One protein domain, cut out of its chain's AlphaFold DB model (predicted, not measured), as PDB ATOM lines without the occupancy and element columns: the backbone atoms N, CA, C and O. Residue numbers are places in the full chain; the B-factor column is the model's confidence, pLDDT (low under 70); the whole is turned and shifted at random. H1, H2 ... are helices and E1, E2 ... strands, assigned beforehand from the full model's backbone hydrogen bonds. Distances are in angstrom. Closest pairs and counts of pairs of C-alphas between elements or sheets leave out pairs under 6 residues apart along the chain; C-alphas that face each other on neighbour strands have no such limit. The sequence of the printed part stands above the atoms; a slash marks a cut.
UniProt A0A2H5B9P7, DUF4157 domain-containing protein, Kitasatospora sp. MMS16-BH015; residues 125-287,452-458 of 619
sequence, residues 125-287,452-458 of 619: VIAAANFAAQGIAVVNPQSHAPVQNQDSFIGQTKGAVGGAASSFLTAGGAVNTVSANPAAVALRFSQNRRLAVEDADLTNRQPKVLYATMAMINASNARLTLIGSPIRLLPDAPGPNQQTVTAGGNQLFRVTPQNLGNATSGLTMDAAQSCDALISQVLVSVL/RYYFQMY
ATOM      1  N   VAL A 125      -0.632  33.237   0.892       80.38
ATOM      2  CA  VAL A 125      -0.859  31.965   1.593       80.38
ATOM      3  C   VAL A 125      -1.398  32.267   2.982       80.38
ATOM      4  O   VAL A 125      -0.811  33.042   3.736       80.38
ATOM      5  N   ILE A 126      -2.521  31.650   3.325       77.50
ATOM      6  CA  ILE A 126      -3.148  31.792   4.633       77.50
ATOM      7  C   ILE A 126      -3.297  30.397   5.228       77.50
ATOM      8  O   ILE A 126      -3.987  29.541   4.677       77.50
ATOM      9  N   ALA A 127      -2.640  30.169   6.364       85.00
ATOM     10  CA  ALA A 127      -2.796  28.942   7.135       85.00
ATOM     11  C   ALA A 127      -4.223  28.827   7.692       85.00
ATOM     12  O   ALA A 127      -4.796  29.830   8.124       85.00
ATOM     13  N   ALA A 128      -4.760  27.606   7.760       87.44
ATOM     14  CA  ALA A 128      -6.122  27.351   8.241       87.44
ATOM     15  C   ALA A 128      -6.405  27.948   9.630       87.44
ATOM     16  O   ALA A 128      -7.463  28.535   9.854       87.44
ATOM     17  N   ALA A 129      -5.426  27.889  10.540       89.00
ATOM     18  CA  ALA A 129      -5.522  28.475  11.879       89.00
ATOM     19  C   ALA A 129      -5.800  29.995  11.871       89.00
ATOM     20  O   ALA A 129      -6.358  30.526  12.828       89.00
ATOM     21  N   ASN A 130      -5.453  30.690  10.782       89.81
ATOM     22  CA  ASN A 130      -5.638  32.131  10.625       89.81
ATOM     23  C   ASN A 130      -6.901  32.501   9.831       89.81
ATOM     24  O   ASN A 130      -7.166  33.690   9.657       89.81
ATOM     25  N   PHE A 131      -7.692  31.531   9.350       91.44
ATOM     26  CA  PHE A 131      -8.872  31.815   8.527       91.44
ATOM     27  C   PHE A 131      -9.869  32.728   9.234       91.44
ATOM     28  O   PHE A 131     -10.208  33.780   8.694       91.44
ATOM     29  N   ALA A 132     -10.259  32.398  10.466       88.19
ATOM     30  CA  ALA A 132     -11.209  33.206  11.229       88.19
ATOM     31  C   ALA A 132     -10.719  34.655  11.413       88.19
ATOM     32  O   ALA A 132     -11.469  35.599  11.172       88.19
ATOM     33  N   ALA A 133      -9.437  34.839  11.752       87.75
ATOM     34  CA  ALA A 133      -8.828  36.159  11.926       87.75
ATOM     35  C   ALA A 133      -8.766  36.976  10.620       87.75
ATOM     36  O   ALA A 133      -8.764  38.202  10.656       87.75
ATOM     37  N   GLN A 134      -8.730  36.306   9.466       85.38
ATOM     38  CA  GLN A 134      -8.694  36.921   8.137       85.38
ATOM     39  C   GLN A 134     -10.080  37.042   7.480       85.38
ATOM     40  O   GLN A 134     -10.172  37.413   6.303       85.38
ATOM     41  N   GLY A 135     -11.153  36.732   8.221       89.06
ATOM     42  CA  GLY A 135     -12.525  36.735   7.710       89.06
ATOM     43  C   GLY A 135     -12.756  35.683   6.621       89.06
ATOM     44  O   GLY A 135     -13.541  35.915   5.703       89.06
ATOM     45  N   ILE A 136     -12.026  34.569   6.690       91.88
ATOM     46  CA  ILE A 136     -12.149  33.438   5.776       91.88
ATOM     47  C   ILE A 136     -13.029  32.376   6.417       91.88
ATOM     48  O   ILE A 136     -12.792  31.960   7.551       91.88
ATOM     49  N   ALA A 137     -14.028  31.921   5.670       92.00
ATOM     50  CA  ALA A 137     -14.928  30.862   6.099       92.00
ATOM     51  C   ALA A 137     -15.074  29.820   4.992       92.00
ATOM     52  O   ALA A 137     -15.433  30.160   3.866       92.00
ATOM     53  N   VAL A 138     -14.822  28.555   5.327       91.06
ATOM     54  CA  VAL A 138     -15.178  27.413   4.479       91.06
ATOM     55  C   VAL A 138     -16.603  27.019   4.847       91.06
ATOM     56  O   VAL A 138     -16.876  26.688   5.999       91.06
ATOM     57  N   VAL A 139     -17.519  27.125   3.892       87.25
ATOM     58  CA  VAL A 139     -18.959  26.995   4.115       87.25
ATOM     59  C   VAL A 139     -19.492  25.823   3.305       87.25
ATOM     60  O   VAL A 139     -19.381  25.814   2.077       87.25
ATOM     61  N   ASN A 140     -20.124  24.884   4.013       84.00
ATOM     62  CA  ASN A 140     -20.858  23.753   3.451       84.00
ATOM     63  C   ASN A 140     -22.325  23.835   3.925       84.00
ATOM     64  O   ASN A 140     -22.552  23.980   5.129       84.00
ATOM     65  N   PRO A 141     -23.326  23.740   3.032       76.12
ATOM     66  CA  PRO A 141     -24.746  23.756   3.383       76.12
ATOM     67  C   PRO A 141     -25.187  22.585   4.267       76.12
ATOM     68  O   PRO A 141     -26.183  22.702   4.978       76.12
ATOM     69  N   GLN A 142     -24.467  21.462   4.229       75.19
ATOM     70  CA  GLN A 142     -24.681  20.305   5.097       75.19
ATOM     71  C   GLN A 142     -23.340  19.802   5.637       75.19
ATOM     72  O   GLN A 142     -22.341  19.834   4.926       75.19
ATOM     73  N   SER A 143     -23.319  19.346   6.893       65.25
ATOM     74  CA  SER A 143     -22.190  18.613   7.479       65.25
ATOM     75  C   SER A 143     -22.541  17.133   7.540       65.25
ATOM     76  O   SER A 143     -23.567  16.772   8.120       65.25
ATOM     77  N   HIS A 144     -21.703  16.281   6.954       68.88
ATOM     78  CA  HIS A 144     -21.958  14.845   6.867       68.88
ATOM     79  C   HIS A 144     -21.084  14.058   7.854       68.88
ATOM     80  O   HIS A 144     -19.929  14.403   8.104       68.88
ATOM     81  N   ALA A 145     -21.630  12.964   8.395       64.88
ATOM     82  CA  ALA A 145     -20.890  11.968   9.168       64.88
ATOM     83  C   ALA A 145     -21.113  10.573   8.541       64.88
ATOM     84  O   ALA A 145     -22.257  10.116   8.518       64.88
ATOM     85  N   PRO A 146     -20.067   9.887   8.034       70.25
ATOM     86  CA  PRO A 146     -18.669  10.326   7.968       70.25
ATOM     87  C   PRO A 146     -18.464  11.484   6.974       70.25
ATOM     88  O   PRO A 146     -19.266  11.659   6.054       70.25
ATOM     89  N   VAL A 147     -17.381  12.248   7.177       67.75
ATOM     90  CA  VAL A 147     -16.961  13.389   6.340       67.75
ATOM     91  C   VAL A 147     -16.963  12.979   4.868       67.75
ATOM     92  O   VAL A 147     -16.287  12.024   4.488       67.75
ATOM     93  N   GLN A 148     -17.723  13.697   4.046       72.62
ATOM     94  CA  GLN A 148     -17.791  13.468   2.605       72.62
ATOM     95  C   GLN A 148     -16.801  14.379   1.868       72.62
ATOM     96  O   GLN A 148     -16.251  15.338   2.418       72.62
ATOM     97  N   ASN A 149     -16.598  14.126   0.575       69.44
ATOM     98  CA  ASN A 149     -15.753  14.977  -0.269       69.44
ATOM     99  C   ASN A 149     -16.231  16.438  -0.288       69.44
ATOM    100  O   ASN A 149     -15.415  17.345  -0.399       69.44
ATOM    101  N   GLN A 150     -17.534  16.703  -0.136       72.75
ATOM    102  CA  GLN A 150     -18.057  18.070   0.004       72.75
ATOM    103  C   GLN A 150     -17.686  18.781   1.307       72.75
ATOM    104  O   GLN A 150     -17.723  20.001   1.344       72.75
ATOM    105  N   ASP A 151     -17.255  18.057   2.337       77.38
ATOM    106  CA  ASP A 151     -16.892  18.641   3.631       77.38
ATOM    107  C   ASP A 151     -15.390  18.956   3.743       77.38
ATOM    108  O   ASP A 151     -14.912  19.414   4.780       77.38
ATOM    109  N   SER A 152     -14.626  18.680   2.685       86.62
ATOM    110  CA  SER A 152     -13.166  18.594   2.718       86.62
ATOM    111  C   SER A 152     -12.514  19.182   1.472       86.62
ATOM    112  O   SER A 152     -13.170  19.446   0.464       86.62
ATOM    113  N   PHE A 153     -11.201  19.396   1.546       91.31
ATOM    114  CA  PHE A 153     -10.395  19.763   0.390       91.31
ATOM    115  C   PHE A 153      -9.874  18.509  -0.306       91.31
ATOM    116  O   PHE A 153      -9.186  17.672   0.289       91.31
ATOM    117  N   ILE A 154     -10.230  18.376  -1.581       92.56
ATOM    118  CA  ILE A 154      -9.993  17.167  -2.363       92.56
ATOM    119  C   ILE A 154      -8.654  17.291  -3.087       92.56
ATOM    120  O   ILE A 154      -8.422  18.229  -3.853       92.56
ATOM    121  N   GLY A 155      -7.788  16.310  -2.870       91.56
ATOM    122  CA  GLY A 155      -6.492  16.191  -3.523       91.56
ATOM    123  C   GLY A 155      -6.212  14.750  -3.936       91.56
ATOM    124  O   GLY A 155      -7.016  13.854  -3.692       91.56
ATOM    125  N   GLN A 156      -5.053  14.523  -4.535       90.38
ATOM    126  CA  GLN A 156      -4.479  13.191  -4.735       90.38
ATOM    127  C   GLN A 156      -3.122  13.110  -4.036       90.38
ATOM    128  O   GLN A 156      -2.417  14.117  -3.996       90.38
ATOM    129  N   THR A 157      -2.755  11.951  -3.481       88.56
ATOM    130  CA  THR A 157      -1.474  11.763  -2.766       88.56
ATOM    131  C   THR A 157      -0.677  10.557  -3.237       88.56
ATOM    132  O   THR A 157      -1.258   9.552  -3.652       88.56
ATOM    133  N   LYS A 158       0.650  10.628  -3.097       82.44
ATOM    134  CA  LYS A 158       1.532   9.467  -3.261       82.44
ATOM    135  C   LYS A 158       1.387   8.451  -2.130       82.44
ATOM    136  O   LYS A 158       0.873   8.773  -1.061       82.44
ATOM    137  N   GLY A 159       1.862   7.229  -2.373       71.50
ATOM    138  CA  GLY A 159       1.937   6.188  -1.344       71.50
ATOM    139  C   GLY A 159       0.573   5.617  -0.973       71.50
ATOM    140  O   GLY A 159       0.301   5.340   0.193       71.50
ATOM    141  N   ALA A 160      -0.295   5.465  -1.974       69.81
ATOM    142  CA  ALA A 160      -1.590   4.822  -1.819       69.81
ATOM    143  C   ALA A 160      -1.455   3.437  -1.173       69.81
ATOM    144  O   ALA A 160      -0.481   2.724  -1.416       69.81
ATOM    145  N   VAL A 161      -2.459   3.017  -0.401       61.84
ATOM    146  CA  VAL A 161      -2.468   1.680   0.210       61.84
ATOM    147  C   VAL A 161      -2.327   0.614  -0.888       61.84
ATOM    148  O   VAL A 161      -3.169   0.505  -1.779       61.84
ATOM    149  N   GLY A 162      -1.223  -0.141  -0.843       57.31
ATOM    150  CA  GLY A 162      -0.870  -1.173  -1.824       57.31
ATOM    151  C   GLY A 162      -0.295  -0.670  -3.161       57.31
ATOM    152  O   GLY A 162       0.023  -1.495  -4.012       57.31
ATOM    153  N   GLY A 163      -0.167   0.644  -3.369       60.41
ATOM    154  CA  GLY A 163       0.504   1.243  -4.530       60.41
ATOM    155  C   GLY A 163       2.006   1.450  -4.301       60.41
ATOM    156  O   GLY A 163       2.504   1.324  -3.181       60.41
ATOM    157  N   ALA A 164       2.749   1.789  -5.360       63.56
ATOM    158  CA  ALA A 164       4.149   2.181  -5.214       63.56
ATOM    159  C   ALA A 164       4.257   3.469  -4.376       63.56
ATOM    160  O   ALA A 164       3.488   4.410  -4.576       63.56
ATOM    161  N   ALA A 165       5.241   3.540  -3.472       64.88
ATOM    162  CA  ALA A 165       5.450   4.702  -2.600       64.88
ATOM    163  C   ALA A 165       5.627   6.025  -3.377       64.88
ATOM    164  O   ALA A 165       5.310   7.094  -2.867       64.88
ATOM    165  N   SER A 166       6.093   5.950  -4.626       69.25
ATOM    166  CA  SER A 166       6.297   7.083  -5.530       69.25
ATOM    167  C   SER A 166       5.106   7.404  -6.447       69.25
ATOM    168  O   SER A 166       5.181   8.385  -7.188       69.25
ATOM    169  N   SER A 167       4.011   6.632  -6.407       74.94
ATOM    170  CA  SER A 167       2.884   6.760  -7.344       74.94
ATOM    171  C   SER A 167       1.640   7.365  -6.692       74.94
ATOM    172  O   SER A 167       1.324   7.090  -5.534       74.94
ATOM    173  N   PHE A 168       0.906   8.168  -7.470       81.00
ATOM    174  CA  PHE A 168      -0.432   8.676  -7.128       81.00
ATOM    175  C   PHE A 168      -1.544   7.656  -7.422       81.00
ATOM    176  O   PHE A 168      -2.727   7.975  -7.289       81.00
ATOM    177  N   LEU A 169      -1.188   6.444  -7.847       81.50
ATOM    178  CA  LEU A 169      -2.121   5.360  -8.114       81.50
ATOM    179  C   LEU A 169      -2.184   4.380  -6.941       81.50
ATOM    180  O   LEU A 169      -1.189   4.069  -6.290       81.50
ATOM    181  N   THR A 170      -3.382   3.861  -6.705       82.62
ATOM    182  CA  THR A 170      -3.635   2.687  -5.864       82.62
ATOM    183  C   THR A 170      -3.109   1.413  -6.533       82.62
ATOM    184  O   THR A 170      -2.865   1.393  -7.739       82.62
ATOM    185  N   ALA A 171      -3.013   0.311  -5.777       77.81
ATOM    186  CA  ALA A 171      -2.688  -1.014  -6.328       77.81
ATOM    187  C   ALA A 171      -3.592  -1.414  -7.510       77.81
ATOM    188  O   ALA A 171      -3.160  -2.090  -8.438       77.81
ATOM    189  N   GLY A 172      -4.859  -0.987  -7.466       76.94
ATOM    190  CA  GLY A 172      -5.858  -1.246  -8.501       76.94
ATOM    191  C   GLY A 172      -5.775  -0.308  -9.709       76.94
ATOM    192  O   GLY A 172      -6.657  -0.359 -10.559       76.94
ATOM    193  N   GLY A 173      -4.775   0.575  -9.778       78.12
ATOM    194  CA  GLY A 173      -4.578   1.506 -10.893       78.12
ATOM    195  C   GLY A 173      -5.500   2.731 -10.888       78.12
ATOM    196  O   GLY A 173      -5.426   3.546 -11.801       78.12
ATOM    197  N   ALA A 174      -6.351   2.898  -9.869       80.81
ATOM    198  CA  ALA A 174      -7.164   4.103  -9.693       80.81
ATOM    199  C   ALA A 174      -6.368   5.221  -9.007       80.81
ATOM    200  O   ALA A 174      -5.495   4.939  -8.184       80.81
ATOM    201  N   VAL A 175      -6.711   6.483  -9.279       85.50
ATOM    202  CA  VAL A 175      -6.109   7.646  -8.610       85.50
ATOM    203  C   VAL A 175      -6.408   7.627  -7.115       85.50
ATOM    204  O   VAL A 175      -7.564   7.527  -6.698       85.50
ATOM    205  N   ASN A 176      -5.362   7.778  -6.306       87.75
ATOM    206  CA  ASN A 176      -5.436   7.858  -4.854       87.75
ATOM    207  C   ASN A 176      -5.953   9.228  -4.404       87.75
ATOM    208  O   ASN A 176      -5.198  10.092  -3.949       87.75
ATOM    209  N   THR A 177      -7.254   9.428  -4.591       89.44
ATOM    210  CA  THR A 177      -7.961  10.639  -4.180       89.44
ATOM    211  C   THR A 177      -8.156  10.626  -2.670       89.44
ATOM    212  O   THR A 177      -8.661   9.658  -2.107       89.44
ATOM    213  N   VAL A 178      -7.778  11.720  -2.021       88.25
ATOM    214  CA  VAL A 178      -7.822  11.882  -0.571       88.25
ATOM    215  C   VAL A 178      -8.411  13.231  -0.185       88.25
ATOM    216  O   VAL A 178      -8.175  14.263  -0.821       88.25
ATOM    217  N   SER A 179      -9.128  13.221   0.926       87.75
ATOM    218  CA  SER A 179      -9.843  14.370   1.460       87.75
ATOM    219  C   SER A 179      -9.142  14.894   2.708       87.75
ATOM    220  O   SER A 179      -8.817  14.124   3.609       87.75
ATOM    221  N   ALA A 180      -8.892  16.201   2.754       88.00
ATOM    222  CA  ALA A 180      -8.224  16.863   3.868       88.00
ATOM    223  C   ALA A 180      -9.192  17.781   4.627       88.00
ATOM    224  O   ALA A 180     -10.017  18.473   4.027       88.00
ATOM    225  N   ASN A 181      -9.093  17.774   5.959       87.69
ATOM    226  CA  ASN A 181      -9.914  18.620   6.821       87.69
ATOM    227  C   ASN A 181      -9.596  20.105   6.548       87.69
ATOM    228  O   ASN A 181      -8.431  20.484   6.689       87.69
ATOM    229  N   PRO A 182     -10.587  20.963   6.228       87.88
ATOM    230  CA  PRO A 182     -10.348  22.382   5.968       87.88
ATOM    231  C   PRO A 182      -9.662  23.131   7.122       87.88
ATOM    232  O   PRO A 182      -8.974  24.118   6.887       87.88
ATOM    233  N   ALA A 183      -9.787  22.646   8.364       85.88
ATOM    234  CA  ALA A 183      -9.098  23.205   9.529       85.88
ATOM    235  C   ALA A 183      -7.578  22.938   9.550       85.88
ATOM    236  O   ALA A 183      -6.871  23.516  10.373       85.88
ATOM    237  N   ALA A 184      -7.070  22.067   8.674       86.25
ATOM    238  CA  ALA A 184      -5.664  21.666   8.618       86.25
ATOM    239  C   ALA A 184      -4.944  22.125   7.341       86.25
ATOM    240  O   ALA A 184      -3.747  21.881   7.203       86.25
ATOM    241  N   VAL A 185      -5.644  22.771   6.404       88.69
ATOM    242  CA  VAL A 185      -5.109  23.037   5.065       88.69
ATOM    243  C   VAL A 185      -5.012  24.530   4.784       88.69
ATOM    244  O   VAL A 185      -6.000  25.259   4.849       88.69
ATOM    245  N   ALA A 186      -3.809  24.981   4.438       87.81
ATOM    246  CA  ALA A 186      -3.580  26.344   3.992       87.81
ATOM    247  C   ALA A 186      -4.143  26.569   2.580       87.81
ATOM    248  O   ALA A 186      -4.121  25.683   1.723       87.81
ATOM    249  N   LEU A 187      -4.637  27.780   2.334       87.81
ATOM    250  CA  LEU A 187      -5.095  28.209   1.015       87.81
ATOM    251  C   LEU A 187      -4.208  29.336   0.496       87.81
ATOM    252  O   LEU A 187      -3.875  30.274   1.224       87.81
ATOM    253  N   ARG A 188      -3.885  29.256  -0.789       86.88
ATOM    254  CA  ARG A 188      -3.218  30.290  -1.570       86.88
ATOM    255  C   ARG A 188      -4.297  31.096  -2.297       86.88
ATOM    256  O   ARG A 188      -5.009  30.538  -3.126       86.88
ATOM    257  N   PHE A 189      -4.460  32.373  -1.957       84.25
ATOM    258  CA  PHE A 189      -5.474  33.274  -2.528       84.25
ATOM    259  C   PHE A 189      -4.849  34.266  -3.495       84.25
ATOM    260  O   PHE A 189      -3.841  34.863  -3.140       84.25
ATOM    261  N   SER A 190      -5.491  34.546  -4.630       81.00
ATOM    262  CA  SER A 190      -5.109  35.687  -5.470       81.00
ATOM    263  C   SER A 190      -5.193  37.013  -4.706       81.00
ATOM    264  O   SER A 190      -5.918  37.131  -3.713       81.00
ATOM    265  N   GLN A 191      -4.502  38.040  -5.198       76.62
ATOM    266  CA  GLN A 191      -4.440  39.377  -4.603       76.62
ATOM    267  C   GLN A 191      -5.821  39.959  -4.298       76.62
ATOM    268  O   GLN A 191      -6.056  40.478  -3.208       76.62
ATOM    269  N   ASN A 192      -6.755  39.838  -5.246       78.25
ATOM    270  CA  ASN A 192      -8.114  40.354  -5.081       78.25
ATOM    271  C   ASN A 192      -9.049  39.351  -4.391       78.25
ATOM    272  O   ASN A 192     -10.250  39.607  -4.289       78.25
ATOM    273  N   ARG A 193      -8.520  38.209  -3.926       83.31
ATOM    274  CA  ARG A 193      -9.247  37.113  -3.274       83.31
ATOM    275  C   ARG A 193     -10.420  36.604  -4.113       83.31
ATOM    276  O   ARG A 193     -11.486  36.331  -3.568       83.31
ATOM    277  N   ARG A 194     -10.262  36.513  -5.438       89.19
ATOM    278  CA  ARG A 194     -11.295  35.973  -6.349       89.19
ATOM    279  C   ARG A 194     -10.981  34.574  -6.863       89.19
ATOM    280  O   ARG A 194     -11.870  33.947  -7.445       89.19
ATOM    281  N   LEU A 195      -9.754  34.113  -6.636       93.12
ATOM    282  CA  LEU A 195      -9.260  32.769  -6.892       93.12
ATOM    283  C   LEU A 195      -8.559  32.244  -5.636       93.12
ATOM    284  O   LEU A 195      -7.915  33.010  -4.919       93.12
ATOM    285  N   ALA A 196      -8.656  30.943  -5.393       94.75
ATOM    286  CA  ALA A 196      -7.844  30.258  -4.404       94.75
ATOM    287  C   ALA A 196      -7.568  28.810  -4.811       94.75
ATOM    288  O   ALA A 196      -8.345  28.192  -5.537       94.75
ATOM    289  N   VAL A 197      -6.474  28.256  -4.313       93.12
ATOM    290  CA  VAL A 197      -6.147  26.832  -4.425       93.12
ATOM    291  C   VAL A 197      -5.489  26.377  -3.129       93.12
ATOM    292  O   VAL A 197      -4.969  27.193  -2.369       93.12
ATOM    293  N   GLU A 198      -5.550  25.082  -2.847       90.81
ATOM    294  CA  GLU A 198      -4.804  24.502  -1.737       90.81
ATOM    295  C   GLU A 198      -3.295  24.756  -1.895       90.81
ATOM    296  O   GLU A 198      -2.724  24.549  -2.966       90.81
ATOM    297  N   ASP A 199      -2.660  25.203  -0.813       83.81
ATOM    298  CA  ASP A 199      -1.211  25.365  -0.729       83.81
ATOM    299  C   ASP A 199      -0.570  24.011  -0.387       83.81
ATOM    300  O   ASP A 199      -0.365  23.680   0.780       83.81
ATOM    301  N   ALA A 200      -0.341  23.185  -1.413       77.19
ATOM    302  CA  ALA A 200       0.168  21.821  -1.261       77.19
ATOM    303  C   ALA A 200       1.608  21.652  -1.771       77.19
ATOM    304  O   ALA A 200       2.011  22.237  -2.779       77.19
ATOM    305  N   ASP A 201       2.350  20.758  -1.113       75.75
ATOM    306  CA  ASP A 201       3.580  20.176  -1.647       75.75
ATOM    307  C   ASP A 201       3.233  19.188  -2.772       75.75
ATOM    308  O   ASP A 201       2.875  18.033  -2.521       75.75
ATOM    309  N   LEU A 202       3.374  19.646  -4.018       75.81
ATOM    310  CA  LEU A 202       3.021  18.893  -5.226       75.81
ATOM    311  C   LEU A 202       3.819  17.597  -5.415       75.81
ATOM    312  O   LEU A 202       3.408  16.747  -6.216       75.81
ATOM    313  N   THR A 203       4.933  17.419  -4.696       70.44
ATOM    314  CA  THR A 203       5.688  16.161  -4.729       70.44
ATOM    315  C   THR A 203       4.921  15.029  -4.056       70.44
ATOM    316  O   THR A 203       5.057  13.883  -4.489       70.44
ATOM    317  N   ASN A 204       4.086  15.357  -3.064       75.12
ATOM    318  CA  ASN A 204       3.366  14.414  -2.216       75.12
ATOM    319  C   ASN A 204       1.846  14.510  -2.367       75.12
ATOM    320  O   ASN A 204       1.173  13.479  -2.321       75.12
ATOM    321  N   ARG A 205       1.304  15.718  -2.553       84.44
ATOM    322  CA  ARG A 205      -0.129  16.004  -2.634       84.44
ATOM    323  C   ARG A 205      -0.436  17.030  -3.718       84.44
ATOM    324  O   ARG A 205       0.164  18.094  -3.758       84.44
ATOM    325  N   GLN A 206      -1.421  16.742  -4.560       88.88
ATOM    326  CA  GLN A 206      -1.813  17.617  -5.665       88.88
ATOM    327  C   GLN A 206      -3.303  17.996  -5.568       88.88
ATOM    328  O   GLN A 206      -4.141  17.092  -5.464       88.88
ATOM    329  N   PRO A 207      -3.661  19.296  -5.586       92.75
ATOM    330  CA  PRO A 207      -5.049  19.747  -5.472       92.75
ATOM    331  C   PRO A 207      -5.900  19.345  -6.679       92.75
ATOM    332  O   PRO A 207      -5.577  19.666  -7.822       92.75
ATOM    333  N   LYS A 208      -7.038  18.688  -6.440       94.25
ATOM    334  CA  LYS A 208      -7.987  18.297  -7.502       94.25
ATOM    335  C   LYS A 208      -9.028  19.371  -7.799       94.25
ATOM    336  O   LYS A 208      -9.763  19.260  -8.775       94.25
ATOM    337  N   VAL A 209      -9.109  20.390  -6.951       95.19
ATOM    338  CA  VAL A 209     -10.096  21.465  -7.036       95.19
ATOM    339  C   VAL A 209      -9.427  22.818  -6.848       95.19
ATOM    340  O   VAL A 209      -8.424  22.935  -6.144       95.19
ATOM    341  N   LEU A 210     -10.012  23.838  -7.464       96.56
ATOM    342  CA  LEU A 210      -9.734  25.240  -7.160       96.56
ATOM    343  C   LEU A 210     -10.993  25.896  -6.598       96.56
ATOM    344  O   LEU A 210     -12.083  25.333  -6.678       96.56
ATOM    345  N   TYR A 211     -10.855  27.109  -6.079       97.56
ATOM    346  CA  TYR A 211     -11.972  27.949  -5.671       97.56
ATOM    347  C   TYR A 211     -11.965  29.237  -6.478       97.56
ATOM    348  O   TYR A 211     -10.929  29.882  -6.620       97.56
ATOM    349  N   ALA A 212     -13.115  29.628  -7.013       97.50
ATOM    350  CA  ALA A 212     -13.225  30.839  -7.813       97.50
ATOM    351  C   ALA A 212     -14.581  31.512  -7.636       97.50
ATOM    352  O   ALA A 212     -15.609  30.855  -7.482       97.50
ATOM    353  N   THR A 213     -14.602  32.840  -7.696       96.69
ATOM    354  CA  THR A 213     -15.872  33.572  -7.804       96.69
ATOM    355  C   THR A 213     -16.581  33.222  -9.110       96.69
ATOM    356  O   THR A 213     -15.935  32.960 -10.128       96.69
ATOM    357  N   MET A 214     -17.913  33.304  -9.122       93.62
ATOM    358  CA  MET A 214     -18.697  33.077 -10.343       93.62
ATOM    359  C   MET A 214     -18.266  34.005 -11.493       93.62
ATOM    360  O   MET A 214     -18.248  33.596 -12.650       93.62
ATOM    361  N   ALA A 215     -17.842  35.233 -11.179       86.25
ATOM    362  CA  ALA A 215     -17.297  36.166 -12.162       86.25
ATOM    363  C   ALA A 215     -16.029  35.623 -12.846       86.25
ATOM    364  O   ALA A 215     -15.936  35.668 -14.071       86.25
ATOM    365  N   MET A 216     -15.081  35.068 -12.080       89.94
ATOM    366  CA  MET A 216     -13.857  34.475 -12.636       89.94
ATOM    367  C   MET A 216     -14.139  33.195 -13.420       89.94
ATOM    368  O   MET A 216     -13.543  32.990 -14.475       89.94
ATOM    369  N   ILE A 217     -15.074  32.363 -12.953       94.44
ATOM    370  CA  ILE A 217     -15.516  31.158 -13.669       94.44
ATOM    371  C   ILE A 217     -16.103  31.541 -15.028       94.44
ATOM    372  O   ILE A 217     -15.695  30.999 -16.053       94.44
ATOM    373  N   ASN A 218     -17.022  32.508 -15.050       87.38
ATOM    374  CA  ASN A 218     -17.680  32.961 -16.271       87.38
ATOM    375  C   ASN A 218     -16.695  33.610 -17.246       87.38
ATOM    376  O   ASN A 218     -16.731  33.280 -18.430       87.38
ATOM    377  N   ALA A 219     -15.796  34.475 -16.765       81.69
ATOM    378  CA  ALA A 219     -14.759  35.088 -17.596       81.69
ATOM    379  C   ALA A 219     -13.828  34.024 -18.200       81.69
ATOM    380  O   ALA A 219     -13.638  33.968 -19.415       81.69
ATOM    381  N   SER A 220     -13.348  33.094 -17.370       88.31
ATOM    382  CA  SER A 220     -12.474  32.005 -17.809       88.31
ATOM    383  C   SER A 220     -13.163  31.099 -18.831       88.31
ATOM    384  O   SER A 220     -12.607  30.826 -19.891       88.31
ATOM    385  N   ASN A 221     -14.408  30.689 -18.578       92.44
ATOM    386  CA  ASN A 221     -15.187  29.868 -19.506       92.44
ATOM    387  C   ASN A 221     -15.532  30.601 -20.800       92.44
ATOM    388  O   ASN A 221     -15.516  29.984 -21.869       92.44
ATOM    389  N   ALA A 222     -15.827  31.901 -20.738       81.38
ATOM    390  CA  ALA A 222     -16.030  32.723 -21.923       81.38
ATOM    391  C   ALA A 222     -14.759  32.756 -22.777       81.38
ATOM    392  O   ALA A 222     -14.838  32.551 -23.991       81.38
ATOM    393  N   ARG A 223     -13.588  32.918 -22.149       81.62
ATOM    394  CA  ARG A 223     -12.295  32.897 -22.833       81.62
ATOM    395  C   ARG A 223     -11.952  31.522 -23.400       81.62
ATOM    396  O   ARG A 223     -11.643  31.430 -24.584       81.62
ATOM    397  N   LEU A 224     -12.078  30.453 -22.616       84.94
ATOM    398  CA  LEU A 224     -11.875  29.067 -23.058       84.94
ATOM    399  C   LEU A 224     -12.820  28.702 -24.212       84.94
ATOM    400  O   LEU A 224     -12.405  28.102 -25.200       84.94
ATOM    401  N   THR A 225     -14.079  29.143 -24.157       84.12
ATOM    402  CA  THR A 225     -15.022  28.992 -25.272       84.12
ATOM    403  C   THR A 225     -14.546  29.758 -26.493       84.12
ATOM    404  O   THR A 225     -14.537  29.224 -27.600       84.12
ATOM    405  N   LEU A 226     -14.158  31.019 -26.328       74.50
ATOM    406  CA  LEU A 226     -13.677  31.858 -27.417       74.50
ATOM    407  C   LEU A 226     -12.447  31.245 -28.091       74.50
ATOM    408  O   LEU A 226     -12.398  31.212 -29.319       74.50
ATOM    409  N   ILE A 227     -11.527  30.677 -27.314       73.31
ATOM    410  CA  ILE A 227     -10.343  30.008 -27.840       73.31
ATOM    411  C   ILE A 227     -10.603  28.570 -28.323       73.31
ATOM    412  O   ILE A 227      -9.652  27.893 -28.700       73.31
ATOM    413  N   GLY A 228     -11.855  28.109 -28.332       76.56
ATOM    414  CA  GLY A 228     -12.248  26.796 -28.845       76.56
ATOM    415  C   GLY A 228     -11.951  25.620 -27.916       76.56
ATOM    416  O   GLY A 228     -12.263  24.499 -28.292       76.56
ATOM    417  N   SER A 229     -11.410  25.858 -26.717       86.00
ATOM    418  CA  SER A 229     -11.097  24.827 -25.717       86.00
ATOM    419  C   SER A 229     -12.296  23.909 -25.443       86.00
ATOM    420  O   SER A 229     -13.410  24.426 -25.288       86.00
ATOM    421  N   PRO A 230     -12.119  22.578 -25.307       89.06
ATOM    422  CA  PRO A 230     -13.147  21.692 -24.777       89.06
ATOM    423  C   PRO A 230     -13.243  21.790 -23.251       89.06
ATOM    424  O   PRO A 230     -14.170  21.231 -22.674       89.06
ATOM    425  N   ILE A 231     -12.303  22.470 -22.589       92.88
ATOM    426  CA  ILE A 231     -12.235  22.517 -21.132       92.88
ATOM    427  C   ILE A 231     -13.117  23.632 -20.586       92.88
ATOM    428  O   ILE A 231     -13.099  24.763 -21.078       92.88
ATOM    429  N   ARG A 232     -13.895  23.325 -19.551       95.44
ATOM    430  CA  ARG A 232     -14.689  24.290 -18.787       95.44
ATOM    431  C   ARG A 232     -14.422  24.148 -17.299       95.44
ATOM    432  O   ARG A 232     -14.194  23.051 -16.802       95.44
ATOM    433  N   LEU A 233     -14.487  25.270 -16.596       97.44
ATOM    434  CA  LEU A 233     -14.556  25.339 -15.147       97.44
ATOM    435  C   LEU A 233     -16.001  25.098 -14.720       97.44
ATOM    436  O   LEU A 233     -16.890  25.876 -15.071       97.44
ATOM    437  N   LEU A 234     -16.227  24.017 -13.984       96.00
ATOM    438  CA  LEU A 234     -17.528  23.588 -13.498       96.00
ATOM    439  C   LEU A 234     -17.601  23.830 -11.980       96.00
ATOM    440  O   LEU A 234     -16.961  23.091 -11.225       96.00
ATOM    441  N   PRO A 235     -18.326  24.866 -11.513       95.81
ATOM    442  CA  PRO A 235     -18.578  25.038 -10.089       95.81
ATOM    443  C   PRO A 235     -19.488  23.934  -9.559       95.81
ATOM    444  O   PRO A 235     -20.332  23.411 -10.291       95.81
ATOM    445  N   ASP A 236     -19.372  23.650  -8.265       92.12
ATOM    446  CA  ASP A 236     -20.358  22.845  -7.551       92.12
ATOM    447  C   ASP A 236     -21.776  23.394  -7.796       92.12
ATOM    448  O   ASP A 236     -22.047  24.592  -7.623       92.12
ATOM    449  N   ALA A 237     -22.694  22.502  -8.173       89.69
ATOM    450  CA  ALA A 237     -24.091  22.857  -8.388       89.69
ATOM    451  C   ALA A 237     -24.718  23.414  -7.096       89.69
ATOM    452  O   ALA A 237     -24.400  22.922  -6.009       89.69
ATOM    453  N   PRO A 238     -25.631  24.400  -7.183       88.19
ATOM    454  CA  PRO A 238     -26.370  24.873  -6.019       88.19
ATOM    455  C   PRO A 238     -27.093  23.712  -5.334       88.19
ATOM    456  O   PRO A 238     -27.846  22.979  -5.976       88.19
ATOM    457  N   GLY A 239     -26.868  23.537  -4.034       86.12
ATOM    458  CA  GLY A 239     -27.478  22.444  -3.292       86.12
ATOM    459  C   GLY A 239     -26.690  22.027  -2.053       86.12
ATOM    460  O   GLY A 239     -25.689  22.656  -1.714       86.12
ATOM    461  N   PRO A 240     -27.125  20.948  -1.380       79.75
ATOM    462  CA  PRO A 240     -26.555  20.489  -0.111       79.75
ATOM    463  C   PRO A 240     -25.054  20.167  -0.156       79.75
ATOM    464  O   PRO A 240     -24.369  20.267   0.859       79.75
ATOM    465  N   ASN A 241     -24.549  19.816  -1.339       80.88
ATOM    466  CA  ASN A 241     -23.178  19.357  -1.552       80.88
ATOM    467  C   ASN A 241     -22.230  20.469  -2.037       80.88
ATOM    468  O   ASN A 241     -21.083  20.181  -2.378       80.88
ATOM    469  N   GLN A 242     -22.704  21.718  -2.115       88.81
ATOM    470  CA  GLN A 242     -21.905  22.838  -2.603       88.81
ATOM    471  C   GLN A 242     -20.905  23.296  -1.548       88.81
ATOM    472  O   GLN A 242     -21.305  23.761  -0.489       88.81
ATOM    473  N   GLN A 243     -19.614  23.268  -1.856       91.81
ATOM    474  CA  GLN A 243     -18.617  23.887  -0.990       91.81
ATOM    475  C   GLN A 243     -18.257  25.288  -1.490       91.81
ATOM    476  O   GLN A 243     -17.984  25.496  -2.677       91.81
ATOM    477  N   THR A 244     -18.212  26.253  -0.572       93.50
ATOM    478  CA  THR A 244     -17.745  27.614  -0.863       93.50
ATOM    479  C   THR A 244     -16.695  28.087   0.135       93.50
ATOM    480  O   THR A 244     -16.630  27.620   1.270       93.50
ATOM    481  N   VAL A 245     -15.870  29.039  -0.289       94.94
ATOM    482  CA  VAL A 245     -14.943  29.782   0.564       94.94
ATOM    483  C   VAL A 245     -15.326  31.251   0.489       94.94
ATOM    484  O   VAL A 245     -15.354  31.832  -0.593       94.94
ATOM    485  N   THR A 246     -15.629  31.867   1.626       94.56
ATOM    486  CA  THR A 246     -15.813  33.320   1.707       94.56
ATOM    487  C   THR A 246     -14.478  33.958   2.060       94.56
ATOM    488  O   THR A 246     -13.850  33.518   3.017       94.56
ATOM    489  N   ALA A 247     -14.032  34.966   1.309       88.94
ATOM    490  CA  ALA A 247     -12.782  35.676   1.571       88.94
ATOM    491  C   ALA A 247     -12.843  37.123   1.057       88.94
ATOM    492  O   ALA A 247     -13.068  37.362  -0.126       88.94
ATOM    493  N   GLY A 248     -12.618  38.109   1.937       82.19
ATOM    494  CA  GLY A 248     -12.574  39.527   1.541       82.19
ATOM    495  C   GLY A 248     -13.868  40.044   0.895       82.19
ATOM    496  O   GLY A 248     -13.809  40.840  -0.034       82.19
ATOM    497  N   GLY A 249     -15.027  39.545   1.340       86.44
ATOM    498  CA  GLY A 249     -16.337  39.873   0.762       86.44
ATOM    499  C   GLY A 249     -16.689  39.103  -0.517       86.44
ATOM    500  O   GLY A 249     -17.817  39.205  -0.989       86.44
ATOM    501  N   ASN A 250     -15.769  38.300  -1.060       91.75
ATOM    502  CA  ASN A 250     -16.040  37.425  -2.195       91.75
ATOM    503  C   ASN A 250     -16.525  36.051  -1.724       91.75
ATOM    504  O   ASN A 250     -15.998  35.505  -0.755       91.75
ATOM    505  N   GLN A 251     -17.461  35.461  -2.467       95.19
ATOM    506  CA  GLN A 251     -17.829  34.050  -2.352       95.19
ATOM    507  C   GLN A 251     -17.195  33.270  -3.507       95.19
ATOM    508  O   GLN A 251     -17.474  33.539  -4.679       95.19
ATOM    509  N   LEU A 252     -16.325  32.321  -3.177       97.44
ATOM    510  CA  LEU A 252     -15.644  31.454  -4.127       97.44
ATOM    511  C   LEU A 252     -16.289  30.071  -4.074       97.44
ATOM    512  O   LEU A 252     -16.428  29.486  -3.006       97.44
ATOM    513  N   PHE A 253     -16.659  29.541  -5.228       96.44
ATOM    514  CA  PHE A 253     -17.217  28.204  -5.376       96.44
ATOM    515  C   PHE A 253     -16.088  27.216  -5.590       96.44
ATOM    516  O   PHE A 253     -15.131  27.540  -6.294       96.44
ATOM    517  N   ARG A 254     -16.207  26.013  -5.028       95.94
ATOM    518  CA  ARG A 254     -15.349  24.907  -5.436       95.94
ATOM    519  C   ARG A 254     -15.598  24.584  -6.904       95.94
ATOM    520  O   ARG A 254     -16.742  24.543  -7.353       95.94
ATOM    521  N   VAL A 255     -14.518  24.381  -7.642       97.25
ATOM    522  CA  VAL A 255     -14.516  24.190  -9.088       97.25
ATOM    523  C   VAL A 255     -13.731  22.937  -9.437       97.25
ATOM    524  O   VAL A 255     -12.607  22.730  -8.977       97.25
ATOM    525  N   THR A 256     -14.325  22.138 -10.315       95.56
ATOM    526  CA  THR A 256     -13.681  21.023 -11.012       95.56
ATOM    527  C   THR A 256     -13.661  21.299 -12.516       95.56
ATOM    528  O   THR A 256     -14.408  22.155 -12.992       95.56
ATOM    529  N   PRO A 257     -12.809  20.627 -13.300       95.38
ATOM    530  CA  PRO A 257     -12.824  20.784 -14.740       95.38
ATOM    531  C   PRO A 257     -13.863  19.856 -15.393       95.38
ATOM    532  O   PRO A 257     -14.207  18.786 -14.886       95.38
ATOM    533  N   GLN A 258     -14.343  20.262 -16.560       95.25
ATOM    534  CA  GLN A 258     -15.127  19.453 -17.486       95.25
ATOM    535  C   GLN A 258     -14.430  19.446 -18.838       95.25
ATOM    536  O   GLN A 258     -14.003  20.493 -19.313       95.25
ATOM    537  N   ASN A 259     -14.371  18.282 -19.473       93.06
ATOM    538  CA  ASN A 259     -13.874  18.107 -20.821       93.06
ATOM    539  C   ASN A 259     -15.030  17.737 -21.754       93.06
ATOM    540  O   ASN A 259     -15.523  16.611 -21.777       93.06
ATOM    541  N   LEU A 260     -15.471  18.715 -22.540       91.62
ATOM    542  CA  LEU A 260     -16.565  18.560 -23.494       91.62
ATOM    543  C   LEU A 260     -16.194  17.661 -24.682       91.62
ATOM    544  O   LEU A 260     -17.087  17.136 -25.335       91.62
ATOM    545  N   GLY A 261     -14.900  17.469 -24.962       86.81
ATOM    546  CA  GLY A 261     -14.428  16.665 -26.092       86.81
ATOM    547  C   GLY A 261     -14.648  15.162 -25.910       86.81
ATOM    548  O   GLY A 261     -14.800  14.446 -26.893       86.81
ATOM    549  N   ASN A 262     -14.699  14.690 -24.663       88.75
ATOM    550  CA  ASN A 262     -14.941  13.285 -24.312       88.75
ATOM    551  C   ASN A 262     -16.059  13.111 -23.263       88.75
ATOM    552  O   ASN A 262     -16.218  12.028 -22.709       88.75
ATOM    553  N   ALA A 263     -16.825  14.173 -22.989       92.00
ATOM    554  CA  ALA A 263     -17.922  14.210 -22.020       92.00
ATOM    555  C   ALA A 263     -17.546  13.776 -20.584       92.00
ATOM    556  O   ALA A 263     -18.410  13.355 -19.815       92.00
ATOM    557  N   THR A 264     -16.276  13.909 -20.193       93.88
ATOM    558  CA  THR A 264     -15.826  13.633 -18.819       93.88
ATOM    559  C   THR A 264     -15.817  14.907 -17.974       93.88
ATOM    560  O   THR A 264     -15.701  16.021 -18.486       93.88
ATOM    561  N   SER A 265     -15.978  14.783 -16.656       94.19
ATOM    562  CA  SER A 265     -16.006  15.942 -15.754       94.19
ATOM    563  C   SER A 265     -15.650  15.575 -14.322       94.19
ATOM    564  O   SER A 265     -15.531  14.393 -13.982       94.19
ATOM    565  N   GLY A 266     -15.488  16.595 -13.481       91.88
ATOM    566  CA  GLY A 266     -15.283  16.404 -12.056       91.88
ATOM    567  C   GLY A 266     -13.943  15.743 -11.766       91.88
ATOM    568  O   GLY A 266     -12.978  15.861 -12.522       91.88
ATOM    569  N   LEU A 267     -13.887  14.982 -10.678       90.50
ATOM    570  CA  LEU A 267     -12.698  14.216 -10.284       90.50
ATOM    571  C   LEU A 267     -12.312  13.130 -11.299       90.50
ATOM    572  O   LEU A 267     -11.178  12.665 -11.289       90.50
ATOM    573  N   THR A 268     -13.234  12.771 -12.191       89.94
ATOM    574  CA  THR A 268     -13.056  11.770 -13.246       89.94
ATOM    575  C   THR A 268     -12.810  12.384 -14.624       89.94
ATOM    576  O   THR A 268     -12.905  11.677 -15.623       89.94
ATOM    577  N   MET A 269     -12.545  13.695 -14.712       92.00
ATOM    578  CA  MET A 269     -12.190  14.318 -15.986       92.00
ATOM    579  C   MET A 269     -10.924  13.663 -16.544       92.00
ATOM    580  O   MET A 269      -9.899  13.605 -15.868       92.00
ATOM    581  N   ASP A 270     -11.020  13.197 -17.783       87.75
ATOM    582  CA  ASP A 270      -9.920  12.604 -18.522       87.75
ATOM    583  C   ASP A 270      -9.018  13.700 -19.108       87.75
ATOM    584  O   ASP A 270      -9.458  14.569 -19.877       87.75
ATOM    585  N   ALA A 271      -7.758  13.645 -18.698       81.88
ATOM    586  CA  ALA A 271      -6.654  14.493 -19.099       81.88
ATOM    587  C   ALA A 271      -5.644  13.649 -19.878       81.88
ATOM    588  O   ALA A 271      -5.354  12.512 -19.520       81.88
ATOM    589  N   ALA A 272      -5.044  14.213 -20.923       77.44
ATOM    590  CA  ALA A 272      -3.917  13.555 -21.569       77.44
ATOM    591  C   ALA A 272      -2.793  13.304 -20.550       77.44
ATOM    592  O   ALA A 272      -2.617  14.089 -19.624       77.44
ATOM    593  N   GLN A 273      -2.017  12.231 -20.724       71.88
ATOM    594  CA  GLN A 273      -1.008  11.814 -19.739       71.88
ATOM    595  C   GLN A 273       0.230  12.716 -19.726       71.88
ATOM    596  O   GLN A 273       0.771  13.019 -18.671       71.88
ATOM    597  N   SER A 274       0.704  13.167 -20.890       68.75
ATOM    598  CA  SER A 274       1.897  14.015 -20.964       68.75
ATOM    599  C   SER A 274       1.546  15.491 -20.981       68.75
ATOM    600  O   SER A 274       0.530  15.883 -21.551       68.75
ATOM    601  N   CYS A 275       2.351  16.322 -20.323       68.44
ATOM    602  CA  CYS A 275       2.059  17.747 -20.157       68.44
ATOM    603  C   CYS A 275       1.942  18.494 -21.500       68.44
ATOM    604  O   CYS A 275       1.062  19.338 -21.654       68.44
ATOM    605  N   ASP A 276       2.722  18.105 -22.515       66.62
ATOM    606  CA  ASP A 276       2.624  18.621 -23.891       66.62
ATOM    607  C   ASP A 276       1.330  18.199 -24.619       66.62
ATOM    608  O   ASP A 276       0.754  18.961 -25.404       66.62
ATOM    609  N   ALA A 277       0.824  16.999 -24.333       71.81
ATOM    610  CA  ALA A 277      -0.455  16.531 -24.853       71.81
ATOM    611  C   ALA A 277      -1.633  17.176 -24.108       71.81
ATOM    612  O   ALA A 277      -2.630  17.518 -24.739       71.81
ATOM    613  N   LEU A 278      -1.511  17.407 -22.795       76.69
ATOM    614  CA  LEU A 278      -2.551  18.069 -22.009       76.69
ATOM    615  C   LEU A 278      -2.722  19.518 -22.448       76.69
ATOM    616  O   LEU A 278      -3.844  19.936 -22.712       76.69
ATOM    617  N   ILE A 279      -1.640  20.279 -22.608       77.38
ATOM    618  CA  ILE A 279      -1.767  21.646 -23.125       77.38
ATOM    619  C   ILE A 279      -2.365  21.668 -24.537       77.38
ATOM    620  O   ILE A 279      -3.196  22.522 -24.835       77.38
ATOM    621  N   SER A 280      -2.049  20.684 -25.385       75.31
ATOM    622  CA  SER A 280      -2.679  20.537 -26.705       75.31
ATOM    623  C   SER A 280      -4.177  20.226 -26.604       75.31
ATOM    624  O   SER A 280      -4.967  20.774 -27.370       75.31
ATOM    625  N   GLN A 281      -4.580  19.402 -25.634       79.88
ATOM    626  CA  GLN A 281      -5.978  19.082 -25.342       79.88
ATOM    627  C   GLN A 281      -6.744  20.312 -24.832       79.88
ATOM    628  O   GLN A 281      -7.850  20.582 -25.300       79.88
ATOM    629  N   VAL A 282      -6.157  21.086 -23.913       82.69
ATOM    630  CA  VAL A 282      -6.782  22.296 -23.357       82.69
ATOM    631  C   VAL A 282      -6.864  23.402 -24.415       82.69
ATOM    632  O   VAL A 282      -7.897  24.058 -24.524       82.69
ATOM    633  N   LEU A 283      -5.819  23.607 -25.221       76.44
ATOM    634  CA  LEU A 283      -5.755  24.681 -26.223       76.44
ATOM    635  C   LEU A 283      -6.329  24.306 -27.602       76.44
ATOM    636  O   LEU A 283      -6.449  25.176 -28.467       76.44
ATOM    637  N   VAL A 284      -6.716  23.041 -27.795       68.31
ATOM    638  CA  VAL A 284      -7.228  22.462 -29.056       68.31
ATOM    639  C   VAL A 284      -6.246  22.618 -30.206       68.31
ATOM    640  O   VAL A 284      -6.554  23.205 -31.242       68.31
ATOM    641  N   SER A 285      -5.045  22.077 -30.028       56.62
ATOM    642  CA  SER A 285      -4.114  21.898 -31.140       56.62
ATOM    643  C   SER A 285      -4.157  20.441 -31.576       56.62
ATOM    644  O   SER A 285      -3.669  19.562 -30.870       56.62
ATOM    645  N   VAL A 286      -4.779  20.179 -32.729       47.53
ATOM    646  CA  VAL A 286      -4.920  18.821 -33.293       47.53
ATOM    647  C   VAL A 286      -3.669  18.392 -34.069       47.53
ATOM    648  O   VAL A 286      -3.626  17.263 -34.531       47.53
ATOM    649  N   LEU A 287      -2.668  19.282 -34.157       44.69
ATOM    650  CA  LEU A 287      -1.324  19.183 -34.746       44.69
ATOM    651  C   LEU A 287      -1.068  20.364 -35.713       44.69
ATOM    652  O   LEU A 287      -1.970  20.726 -36.470       44.69
ATOM    653  N   ARG A 452      -5.414  11.932 -13.449       83.31
ATOM    654  CA  ARG A 452      -4.390  12.576 -12.596       83.31
ATOM    655  C   ARG A 452      -4.106  14.032 -12.960       83.31
ATOM    656  O   ARG A 452      -2.956  14.470 -12.970       83.31
ATOM    657  N   TYR A 453      -5.153  14.801 -13.234       89.81
ATOM    658  CA  TYR A 453      -5.021  16.248 -13.351       89.81
ATOM    659  C   TYR A 453      -4.909  16.916 -11.972       89.81
ATOM    660  O   TYR A 453      -5.402  16.371 -10.983       89.81
ATOM    661  N   TYR A 454      -4.359  18.121 -11.911       91.50
ATOM    662  CA  TYR A 454      -4.420  18.979 -10.728       91.50
ATOM    663  C   TYR A 454      -4.426  20.458 -11.113       91.50
ATOM    664  O   TYR A 454      -4.119  20.819 -12.251       91.50
ATOM    665  N   PHE A 455      -4.803  21.300 -10.152       93.81
ATOM    666  CA  PHE A 455      -4.709  22.749 -10.274       93.81
ATOM    667  C   PHE A 455      -3.521  23.283  -9.491       93.81
ATOM    668  O   PHE A 455      -3.209  22.775  -8.414       93.81
ATOM    669  N   GLN A 456      -2.905  24.346 -10.003       85.44
ATOM    670  CA  GLN A 456      -1.857  25.050  -9.279       85.44
ATOM    671  C   GLN A 456      -1.895  26.551  -9.544       85.44
ATOM    672  O   GLN A 456      -2.214  26.997 -10.641       85.44
ATOM    673  N   MET A 457      -1.565  27.340  -8.524       81.00
ATOM    674  CA  MET A 457      -1.388  28.789  -8.631       81.00
ATOM    675  C   MET A 457       0.080  29.108  -8.400       81.00
ATOM    676  O   MET A 457       0.591  28.827  -7.325       81.00
ATOM    677  N   TYR A 458       0.774  29.670  -9.382       66.94
ATOM    678  CA  TYR A 458       2.220  29.906  -9.282       66.94
ATOM    679  C   TYR A 458       2.564  31.325  -8.832       66.94
ATOM    680  O   TYR A 458       1.677  32.160  -8.683       66.94
TER     681      TYR A 458
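Overview. This is residues 125 to 287 and 452 to 458 of the 619 residues of the protein "DUF4157 domain-containing protein" of Kitasatospora sp. MMS16-BH015 (UniProt A0A2H5B9P7). One long strand, E10, runs through a strongly twisted, branched sheet of seven strands, with H1 packed along E8; a small sheet of E3, E2 and E6 joins it where E6 runs on into E7. E11 lies by E6 and E5, H2 only grazes the large sheet near E8, and a loop, residues 158 to 176, leads out from the small sheet and back. The printed part has 170 residues with eleven named strands and two named helices, in the order E1 to E7, H1, E8 to E10, H2, E11. Neighbour strands are antiparallel in both sheets; the class is mixed, helices and strands, with 72 residues, under half, in named elements. The whole is compact, with a radius of gyration of the C-alphas of 16.2 A and spans of 50 by 43 by 30 A.

Arrangement. E1, residues 137 to 139, is the antiparallel neighbour of E9, residues 244 to 247; N 139 and O 244, 2.8 A apart, are within hydrogen-bond range, as are the N and O pairs below. E2, residues 153 to 157, and E3, residues 177 to 180, form a hairpin, with N 178 and O 155 at 2.8 A. E6, residues 205 to 207, is E2's other neighbour, with N 156 and O 206 at 2.9 A. E4, residues 187 to 189, and E5, residues 195 to 198, form a hairpin, with N 188 and O 197 at 2.8 A. On the other side of E5 is E7, residues 210 to 213, with N 196 and O 211 at 2.8 A. E10, residues 250 to 259, has E7 on one side, and E9 and E8, residues 231 to 235, on the other side; N 253 and O 212, N 245 and O 252, and N 232 and O 258 are each 2.8 A apart. H1, residues 214 to 226, is on this sheet at a height of 7.2 A; its closest C-alphas to E8 are Asn 221 and Arg 232, 5.6 A apart. H2, residues 275 to 283, only grazes the sheet with residues 281 to 283. E11, residues 453 to 457, pairs with no named strand; its closest C-alphas to E6 are Tyr 454 and Pro 207, 5.3 A apart. In H1 and H2 every O i to N i+4 pair is within hydrogen-bond range.

Along the chain. E1 begins at C-alpha 137 (-14.928, 30.862, 6.099). H1 is 17.8 A long, E10 26.9 A, E11 13.9 A, E8 13.0 A, E2 12.4 A and H2 12.1 A. E10 ends at C-alpha 259 (-13.874, 18.107, -20.821), and E11 at C-alpha 457 (-1.388, 28.789, -8.631).

Size, cuts and confidence. The two farthest C-alphas, of Ala 133 and Leu 287, are 50.2 A apart. Residues 288 to 451 are not printed; C-alphas 287 and 452 are 23.3 A apart. The links E1 to E2, E2 to E3 and E10 to H2 are long. Mean pLDDT of the printed part is 83.8; residues 160 to 166 and 284 to 287 are among the 20 under 70.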